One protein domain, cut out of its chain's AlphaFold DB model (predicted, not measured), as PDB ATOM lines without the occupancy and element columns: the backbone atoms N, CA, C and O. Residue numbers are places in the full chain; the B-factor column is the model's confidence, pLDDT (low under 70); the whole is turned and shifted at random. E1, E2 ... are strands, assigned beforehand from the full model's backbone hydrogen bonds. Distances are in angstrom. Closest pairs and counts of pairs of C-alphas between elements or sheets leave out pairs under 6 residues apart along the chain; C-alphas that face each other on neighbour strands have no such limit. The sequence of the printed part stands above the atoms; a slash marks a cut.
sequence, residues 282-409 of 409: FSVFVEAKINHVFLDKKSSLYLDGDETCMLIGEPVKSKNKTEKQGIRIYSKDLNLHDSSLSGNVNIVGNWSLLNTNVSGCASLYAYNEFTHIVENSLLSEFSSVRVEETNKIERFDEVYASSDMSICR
ATOM      1  N   PHE A 282     -28.054 -15.507 -25.156       89.12
ATOM      2  CA  PHE A 282     -26.604 -15.695 -25.101       89.12
ATOM      3  C   PHE A 282     -26.312 -17.147 -24.728       89.12
ATOM      4  O   PHE A 282     -26.513 -17.535 -23.582       89.12
ATOM      5  N   SER A 283     -25.869 -17.949 -25.691       89.06
ATOM      6  CA  SER A 283     -25.623 -19.378 -25.505       89.06
ATOM      7  C   SER A 283     -24.141 -19.700 -25.603       89.06
ATOM      8  O   SER A 283     -23.453 -19.212 -26.498       89.06
ATOM      9  N   VAL A 284     -23.652 -20.547 -24.707       87.38
ATOM     10  CA  VAL A 284     -22.278 -21.043 -24.687       87.38
ATOM     11  C   VAL A 284     -22.332 -22.562 -24.615       87.38
ATOM     12  O   VAL A 284     -22.823 -23.105 -23.632       87.38
ATOM     13  N   PHE A 285     -21.843 -23.224 -25.661       84.94
ATOM     14  CA  PHE A 285     -21.975 -24.674 -25.847       84.94
ATOM     15  C   PHE A 285     -20.685 -25.456 -25.569       84.94
ATOM     16  O   PHE A 285     -20.590 -26.650 -25.826       84.94
ATOM     17  N   VAL A 286     -19.635 -24.765 -25.137       85.38
ATOM     18  CA  VAL A 286     -18.304 -25.334 -24.902       85.38
ATOM     19  C   VAL A 286     -17.630 -24.606 -23.744       85.38
ATOM     20  O   VAL A 286     -18.211 -23.686 -23.176       85.38
ATOM     21  N   GLU A 287     -16.388 -24.965 -23.417       84.50
ATOM     22  CA  GLU A 287     -15.602 -24.299 -22.374       84.50
ATOM     23  C   GLU A 287     -15.625 -22.766 -22.499       84.50
ATOM     24  O   GLU A 287     -15.220 -22.186 -23.509       84.50
ATOM     25  N   ALA A 288     -16.034 -22.081 -21.434       87.19
ATOM     26  CA  ALA A 288     -15.879 -20.639 -21.351       87.19
ATOM     27  C   ALA A 288     -15.523 -20.193 -19.944       87.19
ATOM     28  O   ALA A 288     -16.125 -20.617 -18.962       87.19
ATOM     29  N   LYS A 289     -14.583 -19.257 -19.857       88.38
ATOM     30  CA  LYS A 289     -14.214 -18.593 -18.609       88.38
ATOM     31  C   LYS A 289     -14.672 -17.148 -18.663       88.38
ATOM     32  O   LYS A 289     -14.078 -16.350 -19.378       88.38
ATOM     33  N   ILE A 290     -15.700 -16.785 -17.906       88.31
ATOM     34  CA  ILE A 290     -16.275 -15.436 -17.941       88.31
ATOM     35  C   ILE A 290     -16.047 -14.755 -16.592       88.31
ATOM     36  O   ILE A 290     -16.663 -15.085 -15.581       88.31
ATOM     37  N   ASN A 291     -15.124 -13.798 -16.576       85.06
ATOM     38  CA  ASN A 291     -14.744 -13.040 -15.391       85.06
ATOM     39  C   ASN A 291     -15.401 -11.664 -15.441       85.06
ATOM     40  O   ASN A 291     -15.271 -10.964 -16.444       85.06
ATOM     41  N   HIS A 292     -16.023 -11.247 -14.342       82.38
ATOM     42  CA  HIS A 292     -16.741  -9.977 -14.221       82.38
ATOM     43  C   HIS A 292     -17.820  -9.754 -15.289       82.38
ATOM     44  O   HIS A 292     -17.544  -9.236 -16.371       82.38
ATOM     45  N   VAL A 293     -19.063 -10.117 -14.971       85.19
ATOM     46  CA  VAL A 293     -20.169 -10.129 -15.938       85.19
ATOM     47  C   VAL A 293     -21.296  -9.228 -15.482       85.19
ATOM     48  O   VAL A 293     -21.756  -9.324 -14.345       85.19
ATOM     49  N   PHE A 294     -21.793  -8.413 -16.403       86.19
ATOM     50  CA  PHE A 294     -23.064  -7.727 -16.279       86.19
ATOM     51  C   PHE A 294     -23.993  -8.160 -17.417       86.19
ATOM     52  O   PHE A 294     -23.663  -7.961 -18.584       86.19
ATOM     53  N   LEU A 295     -25.155  -8.714 -17.072       85.62
ATOM     54  CA  LEU A 295     -26.255  -9.002 -17.996       85.62
ATOM     55  C   LEU A 295     -27.482  -8.190 -17.579       85.62
ATOM     56  O   LEU A 295     -27.890  -8.230 -16.414       85.62
ATOM     57  N   ASP A 296     -28.056  -7.434 -18.515       85.19
ATOM     58  CA  ASP A 296     -29.261  -6.645 -18.260       85.19
ATOM     59  C   ASP A 296     -30.543  -7.492 -18.263       85.19
ATOM     60  O   ASP A 296     -30.576  -8.584 -18.812       85.19
ATOM     61  N   LYS A 297     -31.636  -6.933 -17.723       78.88
ATOM     62  CA  LYS A 297     -32.950  -7.595 -17.545       78.88
ATOM     63  C   LYS A 297     -33.613  -8.157 -18.806       78.88
ATOM     64  O   LYS A 297     -34.647  -8.809 -18.709       78.88
ATOM     65  N   LYS A 298     -33.125  -7.774 -19.985       81.75
ATOM     66  CA  LYS A 298     -33.651  -8.236 -21.273       81.75
ATOM     67  C   LYS A 298     -32.829  -9.389 -21.830       81.75
ATOM     68  O   LYS A 298     -33.196  -9.909 -22.879       81.75
ATOM     69  N   SER A 299     -31.734  -9.736 -21.159       84.56
ATOM     70  CA  SER A 299     -30.809 -10.739 -21.629       84.56
ATOM     71  C   SER A 299     -31.154 -12.122 -21.079       84.56
ATOM     72  O   SER A 299     -31.639 -12.230 -19.951       84.56
ATOM     73  N   SER A 300     -30.905 -13.171 -21.862       82.75
ATOM     74  CA  SER A 300     -31.001 -14.570 -21.410       82.75
ATOM     75  C   SER A 300     -29.646 -15.248 -21.576       82.75
ATOM     76  O   SER A 300     -28.962 -14.983 -22.562       82.75
ATOM     77  N   LEU A 301     -29.251 -16.106 -20.633       85.75
ATOM     78  CA  LEU A 301     -27.957 -16.799 -20.651       85.75
ATOM     79  C   LEU A 301     -28.167 -18.311 -20.539       85.75
ATOM     80  O   LEU A 301     -28.822 -18.781 -19.609       85.75
ATOM     81  N   TYR A 302     -27.563 -19.051 -21.459       86.38
ATOM     82  CA  TYR A 302     -27.578 -20.506 -21.518       86.38
ATOM     83  C   TYR A 302     -26.129 -20.992 -21.544       86.38
ATOM     84  O   TYR A 302     -25.403 -20.703 -22.493       86.38
ATOM     85  N   LEU A 303     -25.694 -21.686 -20.496       83.56
ATOM     86  CA  LEU A 303     -24.400 -22.365 -20.461       83.56
ATOM     87  C   LEU A 303     -24.665 -23.870 -20.491       83.56
ATOM     88  O   LEU A 303     -25.294 -24.399 -19.575       83.56
ATOM     89  N   ASP A 304     -24.216 -24.513 -21.562       78.06
ATOM     90  CA  ASP A 304     -24.410 -25.933 -21.860       78.06
ATOM     91  C   ASP A 304     -23.111 -26.493 -22.451       78.06
ATOM     92  O   ASP A 304     -23.016 -26.792 -23.639       78.06
ATOM     93  N   GLY A 305     -22.050 -26.485 -21.646       64.31
ATOM     94  CA  GLY A 305     -20.757 -27.046 -22.028       64.31
ATOM     95  C   GLY A 305     -20.433 -28.233 -21.139       64.31
ATOM     96  O   GLY A 305     -20.672 -28.145 -19.941       64.31
ATOM     97  N   ASP A 306     -19.857 -29.291 -21.715       64.31
ATOM     98  CA  ASP A 306     -19.402 -30.509 -21.027       64.31
ATOM     99  C   ASP A 306     -18.402 -30.180 -19.881       64.31
ATOM    100  O   ASP A 306     -17.183 -30.237 -20.054       64.31
ATOM    101  N   GLU A 307     -18.909 -29.777 -18.711       54.38
ATOM    102  CA  GLU A 307     -18.210 -29.595 -17.422       54.38
ATOM    103  C   GLU A 307     -17.169 -28.459 -17.307       54.38
ATOM    104  O   GLU A 307     -16.420 -28.387 -16.329       54.38
ATOM    105  N   THR A 308     -17.098 -27.526 -18.263       65.50
ATOM    106  CA  THR A 308     -15.980 -26.554 -18.334       65.50
ATOM    107  C   THR A 308     -16.387 -25.077 -18.375       65.50
ATOM    108  O   THR A 308     -15.528 -24.194 -18.436       65.50
ATOM    109  N   CYS A 309     -17.680 -24.754 -18.274       77.69
ATOM    110  CA  CYS A 309     -18.125 -23.362 -18.166       77.69
ATOM    111  C   CYS A 309     -17.924 -22.809 -16.743       77.69
ATOM    112  O   CYS A 309     -18.485 -23.304 -15.764       77.69
ATOM    113  N   MET A 310     -17.141 -21.737 -16.616       77.50
ATOM    114  CA  MET A 310     -16.841 -21.072 -15.348       77.50
ATOM    115  C   MET A 310     -17.229 -19.591 -15.392       77.50
ATOM    116  O   MET A 310     -16.681 -18.813 -16.178       77.50
ATOM    117  N   LEU A 311     -18.114 -19.168 -14.486       79.44
ATOM    118  CA  LEU A 311     -18.391 -17.760 -14.205       79.44
ATOM    119  C   LEU A 311     -17.696 -17.355 -12.899       79.44
ATOM    120  O   LEU A 311     -17.992 -17.882 -11.823       79.44
ATOM    121  N   ILE A 312     -16.777 -16.391 -12.981       77.62
ATOM    122  CA  ILE A 312     -15.938 -15.974 -11.850       77.62
ATOM    123  C   ILE A 312     -16.173 -14.495 -11.528       77.62
ATOM    124  O   ILE A 312     -15.870 -13.584 -12.305       77.62
ATOM    125  N   GLY A 313     -16.732 -14.244 -10.348       68.62
ATOM    126  CA  GLY A 313     -17.044 -12.919  -9.833       68.62
ATOM    127  C   GLY A 313     -16.015 -12.467  -8.812       68.62
ATOM    128  O   GLY A 313     -16.275 -12.520  -7.610       68.62
ATOM    129  N   GLU A 314     -14.863 -11.968  -9.257       71.00
ATOM    130  CA  GLU A 314     -13.921 -11.342  -8.327       71.00
ATOM    131  C   GLU A 314     -14.500 -10.017  -7.773       71.00
ATOM    132  O   GLU A 314     -15.250  -9.317  -8.463       71.00
ATOM    133  N   PRO A 315     -14.191  -9.628  -6.523       57.69
ATOM    134  CA  PRO A 315     -14.636  -8.351  -5.974       57.69
ATOM    135  C   PRO A 315     -14.031  -7.177  -6.757       57.69
ATOM    136  O   PRO A 315     -12.813  -6.991  -6.770       57.69
ATOM    137  N   VAL A 316     -14.867  -6.324  -7.353       59.47
ATOM    138  CA  VAL A 316     -14.390  -5.086  -7.986       59.47
ATOM    139  C   VAL A 316     -14.231  -4.007  -6.913       59.47
ATOM    140  O   VAL A 316     -15.152  -3.722  -6.141       59.47
ATOM    141  N   LYS A 317     -13.056  -3.365  -6.857       57.09
ATOM    142  CA  LYS A 317     -12.805  -2.201  -5.990       57.09
ATOM    143  C   LYS A 317     -13.538  -0.965  -6.535       57.09
ATOM    144  O   LYS A 317     -12.905  -0.055  -7.058       57.09
ATOM    145  N   SER A 318     -14.863  -0.920  -6.410       56.16
ATOM    146  CA  SER A 318     -15.656   0.271  -6.734       56.16
ATOM    147  C   SER A 318     -16.035   1.088  -5.489       56.16
ATOM    148  O   SER A 318     -16.306   0.546  -4.409       56.16
ATOM    149  N   LYS A 319     -16.078   2.421  -5.654       49.44
ATOM    150  CA  LYS A 319     -16.636   3.367  -4.671       49.44
ATOM    151  C   LYS A 319     -18.162   3.246  -4.545       49.44
ATOM    152  O   LYS A 319     -18.708   3.643  -3.518       49.44
ATOM    153  N   ASN A 320     -18.843   2.679  -5.538       54.75
ATOM    154  CA  ASN A 320     -20.291   2.514  -5.560       54.75
ATOM    155  C   ASN A 320     -20.675   1.126  -5.016       54.75
ATOM    156  O   ASN A 320     -20.198   0.106  -5.509       54.75
ATOM    157  N   LYS A 321     -21.539   1.044  -3.991       51.62
ATOM    158  CA  LYS A 321     -21.907  -0.247  -3.356       51.62
ATOM    159  C   LYS A 321     -22.538  -1.241  -4.342       51.62
ATOM    160  O   LYS A 321     -22.353  -2.441  -4.182       51.62
ATOM    161  N   THR A 322     -23.238  -0.747  -5.359       46.12
ATOM    162  CA  THR A 322     -23.873  -1.542  -6.423       46.12
ATOM    163  C   THR A 322     -22.893  -2.101  -7.456       46.12
ATOM    164  O   THR A 322     -23.265  -3.004  -8.197       46.12
ATOM    165  N   GLU A 323     -21.662  -1.593  -7.498       50.78
ATOM    166  CA  GLU A 323     -20.581  -2.024  -8.398       50.78
ATOM    167  C   GLU A 323     -19.581  -2.964  -7.696       50.78
ATOM    168  O   GLU A 323     -18.554  -3.314  -8.265       50.78
ATOM    169  N   LYS A 324     -19.851  -3.372  -6.445       54.41
ATOM    170  CA  LYS A 324     -19.003  -4.326  -5.701       54.41
ATOM    171  C   LYS A 324     -19.263  -5.793  -6.056       54.41
ATOM    172  O   LYS A 324     -18.472  -6.651  -5.670       54.41
ATOM    173  N   GLN A 325     -20.373  -6.083  -6.731       59.41
ATOM    174  CA  GLN A 325     -20.697  -7.433  -7.189       59.41
ATOM    175  C   GLN A 325     -19.860  -7.735  -8.432       59.41
ATOM    176  O   GLN A 325     -19.883  -6.964  -9.388       59.41
ATOM    177  N   GLY A 326     -19.093  -8.825  -8.379       63.28
ATOM    178  CA  GLY A 326     -18.244  -9.255  -9.484       63.28
ATOM    179  C   GLY A 326     -19.078  -9.753 -10.659       63.28
ATOM    180  O   GLY A 326     -18.775  -9.422 -11.796       63.28
ATOM    181  N   ILE A 327     -20.165 -10.481 -10.386       77.44
ATOM    182  CA  ILE A 327     -21.137 -10.923 -11.391       77.44
ATOM    183  C   ILE A 327     -22.527 -10.430 -11.016       77.44
ATOM    184  O   ILE A 327     -22.973 -10.585  -9.876       77.44
ATOM    185  N   ARG A 328     -23.235  -9.884 -12.004       79.44
ATOM    186  CA  ARG A 328     -24.616  -9.451 -11.872       79.44
ATOM    187  C   ARG A 328     -25.415  -9.867 -13.096       79.44
ATOM    188  O   ARG A 328     -25.197  -9.353 -14.190       79.44
ATOM    189  N   ILE A 329     -26.344 -10.790 -12.891       80.12
ATOM    190  CA  ILE A 329     -27.166 -11.348 -13.959       80.12
ATOM    191  C   ILE A 329     -28.619 -11.020 -13.658       80.12
ATOM    192  O   ILE A 329     -29.205 -11.563 -12.726       80.12
ATOM    193  N   TYR A 330     -29.188 -10.127 -14.461       77.12
ATOM    194  CA  TYR A 330     -30.623  -9.905 -14.515       77.12
ATOM    195  C   TYR A 330     -31.180 -10.717 -15.675       77.12
ATOM    196  O   TYR A 330     -31.370 -10.171 -16.750       77.12
ATOM    197  N   SER A 331     -31.362 -12.023 -15.512       71.00
ATOM    198  CA  SER A 331     -31.774 -12.848 -16.652       71.00
ATOM    199  C   SER A 331     -33.286 -12.913 -16.764       71.00
ATOM    200  O   SER A 331     -33.979 -13.036 -15.751       71.00
ATOM    201  N   LYS A 332     -33.802 -12.906 -17.997       75.06
ATOM    202  CA  LYS A 332     -35.155 -13.414 -18.230       75.06
ATOM    203  C   LYS A 332     -35.187 -14.902 -17.898       75.06
ATOM    204  O   LYS A 332     -35.995 -15.290 -17.071       75.06
ATOM    205  N   ASP A 333     -34.270 -15.669 -18.486       78.38
ATOM    206  CA  ASP A 333     -34.103 -17.107 -18.287       78.38
ATOM    207  C   ASP A 333     -32.601 -17.430 -18.202       78.38
ATOM    208  O   ASP A 333     -31.835 -17.136 -19.122       78.38
ATOM    209  N   LEU A 334     -32.137 -17.943 -17.061       84.81
ATOM    210  CA  LEU A 334     -30.761 -18.406 -16.854       84.81
ATOM    211  C   LEU A 334     -30.747 -19.933 -16.771       84.81
ATOM    212  O   LEU A 334     -31.393 -20.498 -15.898       84.81
ATOM    213  N   ASN A 335     -29.979 -20.603 -17.621       85.19
ATOM    214  CA  ASN A 335     -29.820 -22.056 -17.556       85.19
ATOM    215  C   ASN A 335     -28.338 -22.383 -17.446       85.19
ATOM    216  O   ASN A 335     -27.565 -22.015 -18.330       85.19
ATOM    217  N   LEU A 336     -27.957 -23.023 -16.344       85.06
ATOM    218  CA  LEU A 336     -26.597 -23.470 -16.080       85.06
ATOM    219  C   LEU A 336     -26.599 -24.994 -15.995       85.06
ATOM    220  O   LEU A 336     -27.238 -25.561 -15.107       85.06
ATOM    221  N   HIS A 337     -25.897 -25.624 -16.930       86.31
ATOM    222  CA  HIS A 337     -25.651 -27.059 -16.976       86.31
ATOM    223  C   HIS A 337     -24.148 -27.304 -16.837       86.31
ATOM    224  O   HIS A 337     -23.364 -26.571 -17.445       86.31
ATOM    225  N   ASP A 338     -23.749 -28.270 -16.006       82.19
ATOM    226  CA  ASP A 338     -22.349 -28.697 -15.834       82.19
ATOM    227  C   ASP A 338     -21.369 -27.510 -15.687       82.19
ATOM    228  O   ASP A 338     -20.345 -27.387 -16.363       82.19
ATOM    229  N   SER A 339     -21.732 -26.557 -14.825       84.12
ATOM    230  CA  SER A 339     -21.089 -25.243 -14.740       84.12
ATOM    231  C   SER A 339     -20.580 -24.932 -13.333       84.12
ATOM    232  O   SER A 339     -20.979 -25.539 -12.339       84.12
ATOM    233  N   SER A 340     -19.721 -23.920 -13.210       82.81
ATOM    234  CA  SER A 340     -19.334 -23.373 -11.906       82.81
ATOM    235  C   SER A 340     -19.538 -21.861 -11.813       82.81
ATOM    236  O   SER A 340     -19.218 -21.098 -12.723       82.81
ATOM    237  N   LEU A 341     -20.074 -21.429 -10.675       83.06
ATOM    238  CA  LEU A 341     -20.228 -20.050 -10.239       83.06
ATOM    239  C   LEU A 341     -19.349 -19.843  -9.003       83.06
ATOM    240  O   LEU A 341     -19.485 -20.559  -8.010       83.06
ATOM    241  N   SER A 342     -18.468 -18.848  -9.021       81.62
ATOM    242  CA  SER A 342     -17.649 -18.532  -7.845       81.62
ATOM    243  C   SER A 342     -17.533 -17.033  -7.587       81.62
ATOM    244  O   SER A 342     -17.494 -16.222  -8.515       81.62
ATOM    245  N   GLY A 343     -17.457 -16.655  -6.310       78.88
ATOM    246  CA  GLY A 343     -17.181 -15.287  -5.867       78.88
ATOM    247  C   GLY A 343     -18.432 -14.465  -5.537       78.88
ATOM    248  O   GLY A 343     -19.416 -14.978  -5.018       78.88
ATOM    249  N   ASN A 344     -18.384 -13.151  -5.780       79.50
ATOM    250  CA  ASN A 344     -19.490 -12.233  -5.485       79.50
ATOM    251  C   ASN A 344     -20.499 -12.224  -6.639       79.50
ATOM    252  O   ASN A 344     -20.402 -11.385  -7.543       79.50
ATOM    253  N   VAL A 345     -21.451 -13.153  -6.599       80.31
ATOM    254  CA  VAL A 345     -22.446 -13.378  -7.655       80.31
ATOM    255  C   VAL A 345     -23.821 -12.907  -7.195       80.31
ATOM    256  O   VAL A 345     -24.244 -13.173  -6.077       80.31
ATOM    257  N   ASN A 346     -24.556 -12.216  -8.057       83.06
ATOM    258  CA  ASN A 346     -25.951 -11.876  -7.805       83.06
ATOM    259  C   ASN A 346     -26.784 -12.177  -9.047       83.06
ATOM    260  O   ASN A 346     -26.650 -11.499 -10.069       83.06
ATOM    261  N   ILE A 347     -27.619 -13.204  -8.948       83.94
ATOM    262  CA  ILE A 347     -28.533 -13.641  -9.998       83.94
ATOM    263  C   ILE A 347     -29.938 -13.267  -9.564       83.94
ATOM    264  O   ILE A 347     -30.401 -13.634  -8.487       83.94
ATOM    265  N   VAL A 348     -30.610 -12.520 -10.423       81.69
ATOM    266  CA  VAL A 348     -31.931 -11.960 -10.185       81.69
ATOM    267  C   VAL A 348     -32.741 -12.342 -11.427       81.69
ATOM    268  O   VAL A 348     -32.462 -11.826 -12.505       81.69
ATOM    269  N   GLY A 349     -33.720 -13.244 -11.300       81.75
ATOM    270  CA  GLY A 349     -34.595 -13.639 -12.417       81.75
ATOM    271  C   GLY A 349     -35.049 -15.092 -12.362       81.75
ATOM    272  O   GLY A 349     -35.057 -15.690 -11.287       81.75
ATOM    273  N   ASN A 350     -35.406 -15.656 -13.521       80.88
ATOM    274  CA  ASN A 350     -35.636 -17.097 -13.650       80.88
ATOM    275  C   ASN A 350     -34.302 -17.814 -13.810       80.88
ATOM    276  O   ASN A 350     -33.419 -17.333 -14.526       80.88
ATOM    277  N   TRP A 351     -34.163 -18.965 -13.161       84.75
ATOM    278  CA  TRP A 351     -32.931 -19.736 -13.218       84.75
ATOM    279  C   TRP A 351     -33.175 -21.239 -13.046       84.75
ATOM    280  O   TRP A 351     -34.060 -21.654 -12.297       84.75
ATOM    281  N   SER A 352     -32.352 -22.032 -13.727       85.88
ATOM    282  CA  SER A 352     -32.247 -23.485 -13.628       85.88
ATOM    283  C   SER A 352     -30.772 -23.850 -13.477       85.88
ATOM    284  O   SER A 352     -29.950 -23.443 -14.300       85.88
ATOM    285  N   LEU A 353     -30.444 -24.558 -12.399       86.94
ATOM    286  CA  LEU A 353     -29.102 -25.016 -12.064       86.94
ATOM    287  C   LEU A 353     -29.106 -26.546 -12.061       86.94
ATOM    288  O   LEU A 353     -29.742 -27.157 -11.203       86.94
ATOM    289  N   LEU A 354     -28.404 -27.157 -13.008       84.25
ATOM    290  CA  LEU A 354     -28.227 -28.603 -13.099       84.25
ATOM    291  C   LEU A 354     -26.727 -28.905 -13.060       84.25
ATOM    292  O   LEU A 354     -25.952 -28.273 -13.778       84.25
ATOM    293  N   ASN A 355     -26.314 -29.805 -12.164       81.44
ATOM    294  CA  ASN A 355     -24.912 -30.190 -11.962       81.44
ATOM    295  C   ASN A 355     -23.966 -28.981 -11.782       81.44
ATOM    296  O   ASN A 355     -22.846 -28.956 -12.287       81.44
ATOM    297  N   THR A 356     -24.430 -27.927 -11.107       83.38
ATOM    298  CA  THR A 356     -23.707 -26.655 -11.016       83.38
ATOM    299  C   THR A 356     -23.078 -26.474  -9.636       83.38
ATOM    300  O   THR A 356     -23.736 -26.632  -8.610       83.38
ATOM    301  N   ASN A 357     -21.805 -26.086  -9.580       82.88
ATOM    302  CA  ASN A 357     -21.156 -25.715  -8.321       82.88
ATOM    303  C   ASN A 357     -21.238 -24.200  -8.101       82.88
ATOM    304  O   ASN A 357     -20.738 -23.433  -8.917       82.88
ATOM    305  N   VAL A 358     -21.825 -23.757  -6.994       83.62
ATOM    306  CA  VAL A 358     -21.924 -22.354  -6.586       83.62
ATOM    307  C   VAL A 358     -21.152 -22.152  -5.286       83.62
ATOM    308  O   VAL A 358     -21.386 -22.834  -4.288       83.62
ATOM    309  N   SER A 359     -20.225 -21.201  -5.290       80.44
ATOM    310  CA  SER A 359     -19.333 -20.921  -4.160       80.44
ATOM    311  C   SER A 359     -19.110 -19.421  -3.947       80.44
ATOM    312  O   SER A 359     -19.227 -18.615  -4.876       80.44
ATOM    313  N   GLY A 360     -18.747 -19.033  -2.723       79.12
ATOM    314  CA  GLY A 360     -18.562 -17.635  -2.331       79.12
ATOM    315  C   GLY A 360     -19.887 -16.895  -2.109       79.12
ATOM    316  O   GLY A 360     -20.954 -17.495  -2.072       79.12
ATOM    317  N   CYS A 361     -19.839 -15.566  -1.957       76.31
ATOM    318  CA  CYS A 361     -21.014 -14.727  -1.672       76.31
ATOM    319  C   CYS A 361     -21.976 -14.606  -2.875       76.31
ATOM    320  O   CYS A 361     -22.165 -13.519  -3.435       76.31
ATOM    321  N   ALA A 362     -22.584 -15.721  -3.274       78.44
ATOM    322  CA  ALA A 362     -23.594 -15.807  -4.306       78.44
ATOM    323  C   ALA A 362     -24.989 -15.540  -3.721       78.44
ATOM    324  O   ALA A 362     -25.344 -16.004  -2.641       78.44
ATOM    325  N   SER A 363     -25.815 -14.777  -4.421       80.69
ATOM    326  CA  SER A 363     -27.220 -14.560  -4.075       80.69
ATOM    327  C   SER A 363     -28.081 -14.908  -5.279       80.69
ATOM    328  O   SER A 363     -27.899 -14.326  -6.348       80.69
ATOM    329  N   LEU A 364     -28.997 -15.858  -5.107       82.88
ATOM    330  CA  LEU A 364     -30.007 -16.224  -6.098       82.88
ATOM    331  C   LEU A 364     -31.349 -15.657  -5.642       82.88
ATOM    332  O   LEU A 364     -31.834 -16.006  -4.563       82.88
ATOM    333  N   TYR A 365     -31.940 -14.779  -6.444       82.19
ATOM    334  CA  TYR A 365     -33.201 -14.124  -6.130       82.19
ATOM    335  C   TYR A 365     -34.211 -14.290  -7.267       82.19
ATOM    336  O   TYR A 365     -33.973 -13.887  -8.406       82.19
ATOM    337  N   ALA A 366     -35.351 -14.883  -6.934       78.62
ATOM    338  CA  ALA A 366     -36.450 -15.163  -7.848       78.62
ATOM    339  C   ALA A 366     -37.632 -14.216  -7.588       78.62
ATOM    340  O   ALA A 366     -38.055 -14.074  -6.440       78.62
ATOM    341  N   TYR A 367     -38.170 -13.593  -8.644       67.88
ATOM    342  CA  TYR A 367     -39.261 -12.608  -8.552       67.88
ATOM    343  C   TYR A 367     -40.451 -12.909  -9.472       67.88
ATOM    344  O   TYR A 367     -41.054 -11.976  -9.969       67.88
ATOM    345  N   ASN A 368     -40.788 -14.172  -9.752       66.12
ATOM    346  CA  ASN A 368     -41.892 -14.521 -10.656       66.12
ATOM    347  C   ASN A 368     -42.494 -15.910 -10.328       66.12
ATOM    348  O   ASN A 368     -41.875 -16.692  -9.614       66.12
ATOM    349  N   GLU A 369     -43.630 -16.273 -10.944       63.94
ATOM    350  CA  GLU A 369     -44.265 -17.611 -10.849       63.94
ATOM    351  C   GLU A 369     -43.561 -18.732 -11.655       63.94
ATOM    352  O   GLU A 369     -44.115 -19.826 -11.826       63.94
ATOM    353  N   PHE A 370     -42.379 -18.473 -12.219       67.56
ATOM    354  CA  PHE A 370     -41.681 -19.469 -13.029       67.56
ATOM    355  C   PHE A 370     -41.102 -20.586 -12.160       67.56
ATOM    356  O   PHE A 370     -40.847 -20.424 -10.967       67.56
ATOM    357  N   THR A 371     -40.908 -21.746 -12.779       68.06
ATOM    358  CA  THR A 371     -40.272 -22.874 -12.115       68.06
ATOM    359  C   THR A 371     -38.777 -22.617 -11.978       68.06
ATOM    360  O   THR A 371     -38.099 -22.321 -12.961       68.06
ATOM    361  N   HIS A 372     -38.271 -22.771 -10.757       77.81
ATOM    362  CA  HIS A 372     -36.845 -22.712 -10.452       77.81
ATOM    363  C   HIS A 372     -36.346 -24.110 -10.101       77.81
ATOM    364  O   HIS A 372     -37.006 -24.834  -9.349       77.81
ATOM    365  N   ILE A 373     -35.186 -24.484 -10.638       79.69
ATOM    366  CA  ILE A 373     -34.628 -25.832 -10.489       79.69
ATOM    367  C   ILE A 373     -33.217 -25.720  -9.921       79.69
ATOM    368  O   ILE A 373     -32.409 -24.932 -10.412       79.69
ATOM    369  N   VAL A 374     -32.939 -26.505  -8.880       81.62
ATOM    370  CA  VAL A 374     -31.580 -26.826  -8.432       81.62
ATOM    371  C   VAL A 374     -31.493 -28.341  -8.322       81.62
ATOM    372  O   VAL A 374     -32.137 -28.940  -7.464       81.62
ATOM    373  N   GLU A 375     -30.717 -28.970  -9.191       80.75
ATOM    374  CA  GLU A 375     -30.547 -30.421  -9.215       80.75
ATOM    375  C   GLU A 375     -29.056 -30.759  -9.263       80.75
ATOM    376  O   GLU A 375     -28.296 -30.142 -10.017       80.75
ATOM    377  N   ASN A 376     -28.630 -31.694  -8.407       79.44
ATOM    378  CA  ASN A 376     -27.255 -32.205  -8.320       79.44
ATOM    379  C   ASN A 376     -26.192 -31.097  -8.206       79.44
ATOM    380  O   ASN A 376     -25.094 -31.193  -8.750       79.44
ATOM    381  N   SER A 377     -26.539 -29.995  -7.543       80.06
ATOM    382  CA  SER A 377     -25.731 -28.777  -7.513       80.06
ATOM    383  C   SER A 377     -25.182 -28.526  -6.109       80.06
ATOM    384  O   SER A 377     -25.888 -28.660  -5.109       80.06
ATOM    385  N   LEU A 378     -23.911 -28.133  -6.018       80.38
ATOM    386  CA  LEU A 378     -23.233 -27.843  -4.752       80.38
ATOM    387  C   LEU A 378     -23.372 -26.351  -4.427       80.38
ATOM    388  O   LEU A 378     -22.981 -25.526  -5.241       80.38
ATOM    389  N   LEU A 379     -23.886 -25.988  -3.246       81.25
ATOM    390  CA  LEU A 379     -23.948 -24.593  -2.785       81.25
ATOM    391  C   LEU A 379     -23.057 -24.426  -1.544       81.25
ATOM    392  O   LEU A 379     -23.325 -25.003  -0.489       81.25
ATOM    393  N   SER A 380     -22.003 -23.622  -1.642       75.69
ATOM    394  CA  SER A 380     -20.991 -23.476  -0.587       75.69
ATOM    395  C   SER A 380     -20.699 -22.011  -0.238       75.69
ATOM    396  O   SER A 380     -20.908 -21.113  -1.050       75.69
ATOM    397  N   GLU A 381     -20.240 -21.780   0.998       63.72
ATOM    398  CA  GLU A 381     -19.682 -20.516   1.519       63.72
ATOM    399  C   GLU A 381     -20.524 -19.248   1.284       63.72
ATOM    400  O   GLU A 381     -20.344 -18.577   0.284       63.72
ATOM    401  N   PHE A 382     -21.373 -18.821   2.227       60.88
ATOM    402  CA  PHE A 382     -22.147 -17.557   2.137       60.88
ATOM    403  C   PHE A 382     -23.047 -17.403   0.892       60.88
ATOM    404  O   PHE A 382     -23.567 -16.312   0.634       60.88
ATOM    405  N   SER A 383     -23.277 -18.487   0.149       66.94
ATOM    406  CA  SER A 383     -24.311 -18.555  -0.877       66.94
ATOM    407  C   SER A 383     -25.701 -18.476  -0.227       66.94
ATOM    408  O   SER A 383     -25.955 -19.112   0.796       66.94
ATOM    409  N   SER A 384     -26.623 -17.702  -0.800       73.25
ATOM    410  CA  SER A 384     -28.005 -17.574  -0.324       73.25
ATOM    411  C   SER A 384     -29.002 -17.717  -1.468       73.25
ATOM    412  O   SER A 384     -28.759 -17.265  -2.589       73.25
ATOM    413  N   VAL A 385     -30.140 -18.342  -1.173       74.81
ATOM    414  CA  VAL A 385     -31.256 -18.495  -2.110       74.81
ATOM    415  C   VAL A 385     -32.486 -17.881  -1.467       74.81
ATOM    416  O   VAL A 385     -32.872 -18.263  -0.357       74.81
ATOM    417  N   ARG A 386     -33.091 -16.915  -2.155       77.69
ATOM    418  CA  ARG A 386     -34.311 -16.241  -1.719       77.69
ATOM    419  C   ARG A 386     -35.352 -16.274  -2.830       77.69
ATOM    420  O   ARG A 386     -35.080 -15.886  -3.964       77.69
ATOM    421  N   VAL A 387     -36.557 -16.695  -2.477       70.50
ATOM    422  CA  VAL A 387     -37.707 -16.762  -3.384       70.50
ATOM    423  C   VAL A 387     -38.843 -16.004  -2.712       70.50
ATOM    424  O   VAL A 387     -39.165 -16.317  -1.575       70.50
ATOM    425  N   GLU A 388     -39.381 -14.958  -3.344       65.25
ATOM    426  CA  GLU A 388     -40.383 -14.094  -2.686       65.25
ATOM    427  C   GLU A 388     -41.826 -14.588  -2.799       65.25
ATOM    428  O   GLU A 388     -42.644 -14.229  -1.955       65.25
ATOM    429  N   GLU A 389     -42.140 -15.429  -3.785       58.56
ATOM    430  CA  GLU A 389     -43.490 -15.957  -3.965       58.56
ATOM    431  C   GLU A 389     -43.446 -17.484  -4.086       58.56
ATOM    432  O   GLU A 389     -42.977 -18.078  -5.058       58.56
ATOM    433  N   THR A 390     -43.900 -18.140  -3.020       51.47
ATOM    434  CA  THR A 390     -44.046 -19.588  -2.928       51.47
ATOM    435  C   THR A 390     -45.053 -20.054  -3.969       51.47
ATOM    436  O   THR A 390     -46.225 -19.725  -3.817       51.47
ATOM    437  N   ASN A 391     -44.626 -20.814  -4.985       48.00
ATOM    438  CA  ASN A 391     -45.394 -21.966  -5.491       48.00
ATOM    439  C   ASN A 391     -44.714 -22.822  -6.576       48.00
ATOM    440  O   ASN A 391     -45.429 -23.617  -7.178       48.00
ATOM    441  N   LYS A 392     -43.395 -22.738  -6.848       55.38
ATOM    442  CA  LYS A 392     -42.792 -23.627  -7.870       55.38
ATOM    443  C   LYS A 392     -41.254 -23.786  -7.869       55.38
ATOM    444  O   LYS A 392     -40.629 -23.806  -8.923       55.38
ATOM    445  N   ILE A 393     -40.608 -23.973  -6.709       60.16
ATOM    446  CA  ILE A 393     -39.353 -24.760  -6.749       60.16
ATOM    447  C   ILE A 393     -39.797 -26.206  -6.965       60.16
ATOM    448  O   ILE A 393     -40.247 -26.849  -6.019       60.16
ATOM    449  N   GLU A 394     -39.770 -26.679  -8.209       57.91
ATOM    450  CA  GLU A 394     -40.238 -28.034  -8.541       57.91
ATOM    451  C   GLU A 394     -39.282 -29.102  -8.020       57.91
ATOM    452  O   GLU A 394     -39.725 -30.185  -7.639       57.91
ATOM    453  N   ARG A 395     -37.983 -28.789  -7.987       60.50
ATOM    454  CA  ARG A 395     -36.942 -29.758  -7.669       60.50
ATOM    455  C   ARG A 395     -35.751 -29.078  -7.000       60.50
ATOM    456  O   ARG A 395     -35.210 -28.104  -7.523       60.50
ATOM    457  N   PHE A 396     -35.413 -29.563  -5.809       66.19
ATOM    458  CA  PHE A 396     -34.284 -29.114  -4.993       66.19
ATOM    459  C   PHE A 396     -33.579 -30.366  -4.463       66.19
ATOM    460  O   PHE A 396     -33.658 -30.691  -3.277       66.19
ATOM    461  N   ASP A 397     -32.988 -31.118  -5.389       59.19
ATOM    462  CA  ASP A 397     -32.469 -32.462  -5.141       59.19
ATOM    463  C   ASP A 397     -30.940 -32.421  -5.013       59.19
ATOM    464  O   ASP A 397     -30.254 -31.771  -5.801       59.19
ATOM    465  N   GLU A 398     -30.420 -33.117  -3.997       55.72
ATOM    466  CA  GLU A 398     -28.980 -33.316  -3.748       55.72
ATOM    467  C   GLU A 398     -28.148 -32.027  -3.597       55.72
ATOM    468  O   GLU A 398     -27.002 -31.935  -4.034       55.72
ATOM    469  N   VAL A 399     -28.701 -31.019  -2.911       56.09
ATOM    470  CA  VAL A 399     -27.961 -29.794  -2.573       56.09
ATOM    471  C   VAL A 399     -27.121 -29.989  -1.312       56.09
ATOM    472  O   VAL A 399     -27.632 -30.012  -0.190       56.09
ATOM    473  N   TYR A 400     -25.804 -30.077  -1.483       56.97
ATOM    474  CA  TYR A 400     -24.846 -30.160  -0.382       56.97
ATOM    475  C   TYR A 400     -24.532 -28.756   0.160       56.97
ATOM    476  O   TYR A 400     -23.590 -28.100  -0.267       56.97
ATOM    477  N   ALA A 401     -25.342 -28.261   1.092       55.47
ATOM    478  CA  ALA A 401     -25.129 -26.946   1.697       55.47
ATOM    479  C   ALA A 401     -24.043 -26.983   2.794       55.47
ATOM    480  O   ALA A 401     -24.106 -27.802   3.712       55.47
ATOM    481  N   SER A 402     -23.074 -26.059   2.751       54.16
ATOM    482  CA  SER A 402     -22.178 -25.806   3.898       54.16
ATOM    483  C   SER A 402     -22.934 -25.147   5.067       54.16
ATOM    484  O   SER A 402     -23.961 -24.507   4.847       54.16
ATOM    485  N   SER A 403     -22.412 -25.245   6.294       48.06
ATOM    486  CA  SER A 403     -23.083 -24.874   7.560       48.06
ATOM    487  C   SER A 403     -23.626 -23.438   7.689       48.06
ATOM    488  O   SER A 403     -24.417 -23.196   8.596       48.06
ATOM    489  N   ASP A 404     -23.261 -22.514   6.796       52.50
ATOM    490  CA  ASP A 404     -23.615 -21.085   6.864       52.50
ATOM    491  C   ASP A 404     -24.663 -20.633   5.820       52.50
ATOM    492  O   ASP A 404     -24.790 -19.443   5.529       52.50
ATOM    493  N   MET A 405     -25.423 -21.561   5.224       53.69
ATOM    494  CA  MET A 405     -26.431 -21.237   4.203       53.69
ATOM    495  C   MET A 405     -27.776 -20.801   4.813       53.69
ATOM    496  O   MET A 405     -28.368 -21.516   5.621       53.69
ATOM    497  N   SER A 406     -28.317 -19.660   4.370       55.44
ATOM    498  CA  SER A 406     -29.682 -19.220   4.696       55.44
ATOM    499  C   SER A 406     -30.608 -19.386   3.488       55.44
ATOM    500  O   SER A 406     -30.478 -18.654   2.503       55.44
ATOM    501  N   ILE A 407     -31.558 -20.321   3.566       58.41
ATOM    502  CA  ILE A 407     -32.691 -20.397   2.635       58.41
ATOM    503  C   ILE A 407     -33.852 -19.635   3.270       58.41
ATOM    504  O   ILE A 407     -34.396 -20.070   4.286       58.41
ATOM    505  N   CYS A 408     -34.245 -18.513   2.672       54.81
ATOM    506  CA  CYS A 408     -35.477 -17.819   3.039       54.81
ATOM    507  C   CYS A 408     -36.534 -18.132   1.977       54.81
ATOM    508  O   CYS A 408     -36.402 -17.693   0.832       54.81
ATOM    509  N   ARG A 409     -37.531 -18.929   2.373       47.38
ATOM    510  CA  ARG A 409     -38.764 -19.155   1.613       47.38
ATOM    511  C   ARG A 409     -39.796 -18.084   1.914       47.38
ATOM    512  O   ARG A 409     -39.774 -17.573   3.059       47.38
TER     513      ARG A 409
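AT A GLANCE: This is residues 282 to 409 of the 409 residues of an uncharacterized protein of Jeotgalibacillus malaysiensis (UniProt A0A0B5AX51). What shape does the backbone make? It is a solenoid, a chain wound in stacked turns, each turn setting its strands beside those of the turn before. One wall runs from E2 through E3, E4, E6 and E8 to E10, a second from E1 through E2, E3, E4 and E7 to E9, and a third, thinner one from E2 through E3 to E5 and on through the short paired stretches 378 to 379 and 400 to 401. What is it built of? The printed part has 128 residues, with no named helix and ten named strands, E1 to E10 in chain order, in one branched, parallel sheet of the all-strand class. It is compact, with a radius of gyration of the C-alphas of 13.6 A and spans of 37 by 32 by 31 A.

HOW THE PARTS SIT: Which strands have the most neighbours? E3, residues 327 to 343, and E4, residues 345 to 354, have three each in the twisted sheet, whose C-alphas lie up to 12.1 A off its best plane. They are parallel neighbours: C-alphas 334 and 351 face each other at 4.4 A, and N 334 and O 350 are within hydrogen-bond range at 2.9 A. What else is beside E3? On one side of it is E2, residues 288 to 313, parallel, with N 303 and O 335 at 2.9 A and N 342 and O 311 at 3.0 A. On the other side, with E4, is E5, residues 357 to 359, parallel beside residues 340 to 342 of E3, with N 341 and O 357 at 2.7 A. E1, residues 282 to 284, is parallel to E2 on its side away from E3, with N 284 and O 302 at 2.8 A; E1 and E3 are apart. What follows beyond E4? On its side away from E3 are E6, residues 363 to 366, with N 347 and O 363 at 2.8 A, and E7, residues 372 to 375, with N 353 and O 373 at 2.8 A, both parallel to E4. E6 has E4 on one side and, on the other side, E8, residues 384 to 387, parallel to E6 at 9 degrees, with N 364 and O 384 at 2.9 A; E7 has E4 on one side and, on the other side, E9, residues 393 to 397, parallel to E7 at 11 degrees, with N 374 and O 395 at 3.1 A. E10, residues 406 to 408, is parallel to E8 at 5 degrees, with N 408 and O 385 at 3.3 A.

IN THESE COORDINATES: Where do the strands begin and end? E1 begins at C-alpha 282, at (-26.604, -15.695, -25.101), and E10 ends at C-alpha 408, at (-35.477, -17.819, 3.039). How far do the longer strands reach? E2, with 26 residues, measures 13.9 A from first to last C-alpha and bends by 167 degrees at residue 296. E3, with 17 residues, measures 8.1 A and bends by 168 degrees at residue 334. E4 measures 17.2 A from C-alpha 345, at (-22.446, -13.378, -7.655), and bends by 114 degrees at residue 349.

THE WHOLE: How large is it? The two C-alphas farthest apart, those of Lys 319 and Glu 394, are 39.5 A apart. Is the backbone continuous? The printed part has no cut and ends at residue 409, the chain's last. The link from E2 to E3, residues 314 to 326, is long, with C-alphas 12 to 24 A from the mean of all C-alphas. Where is confidence low? The mean pLDDT of the printed part is 73.0, and 47 residues are under 70, among them 315 to 326 and 388 to 409.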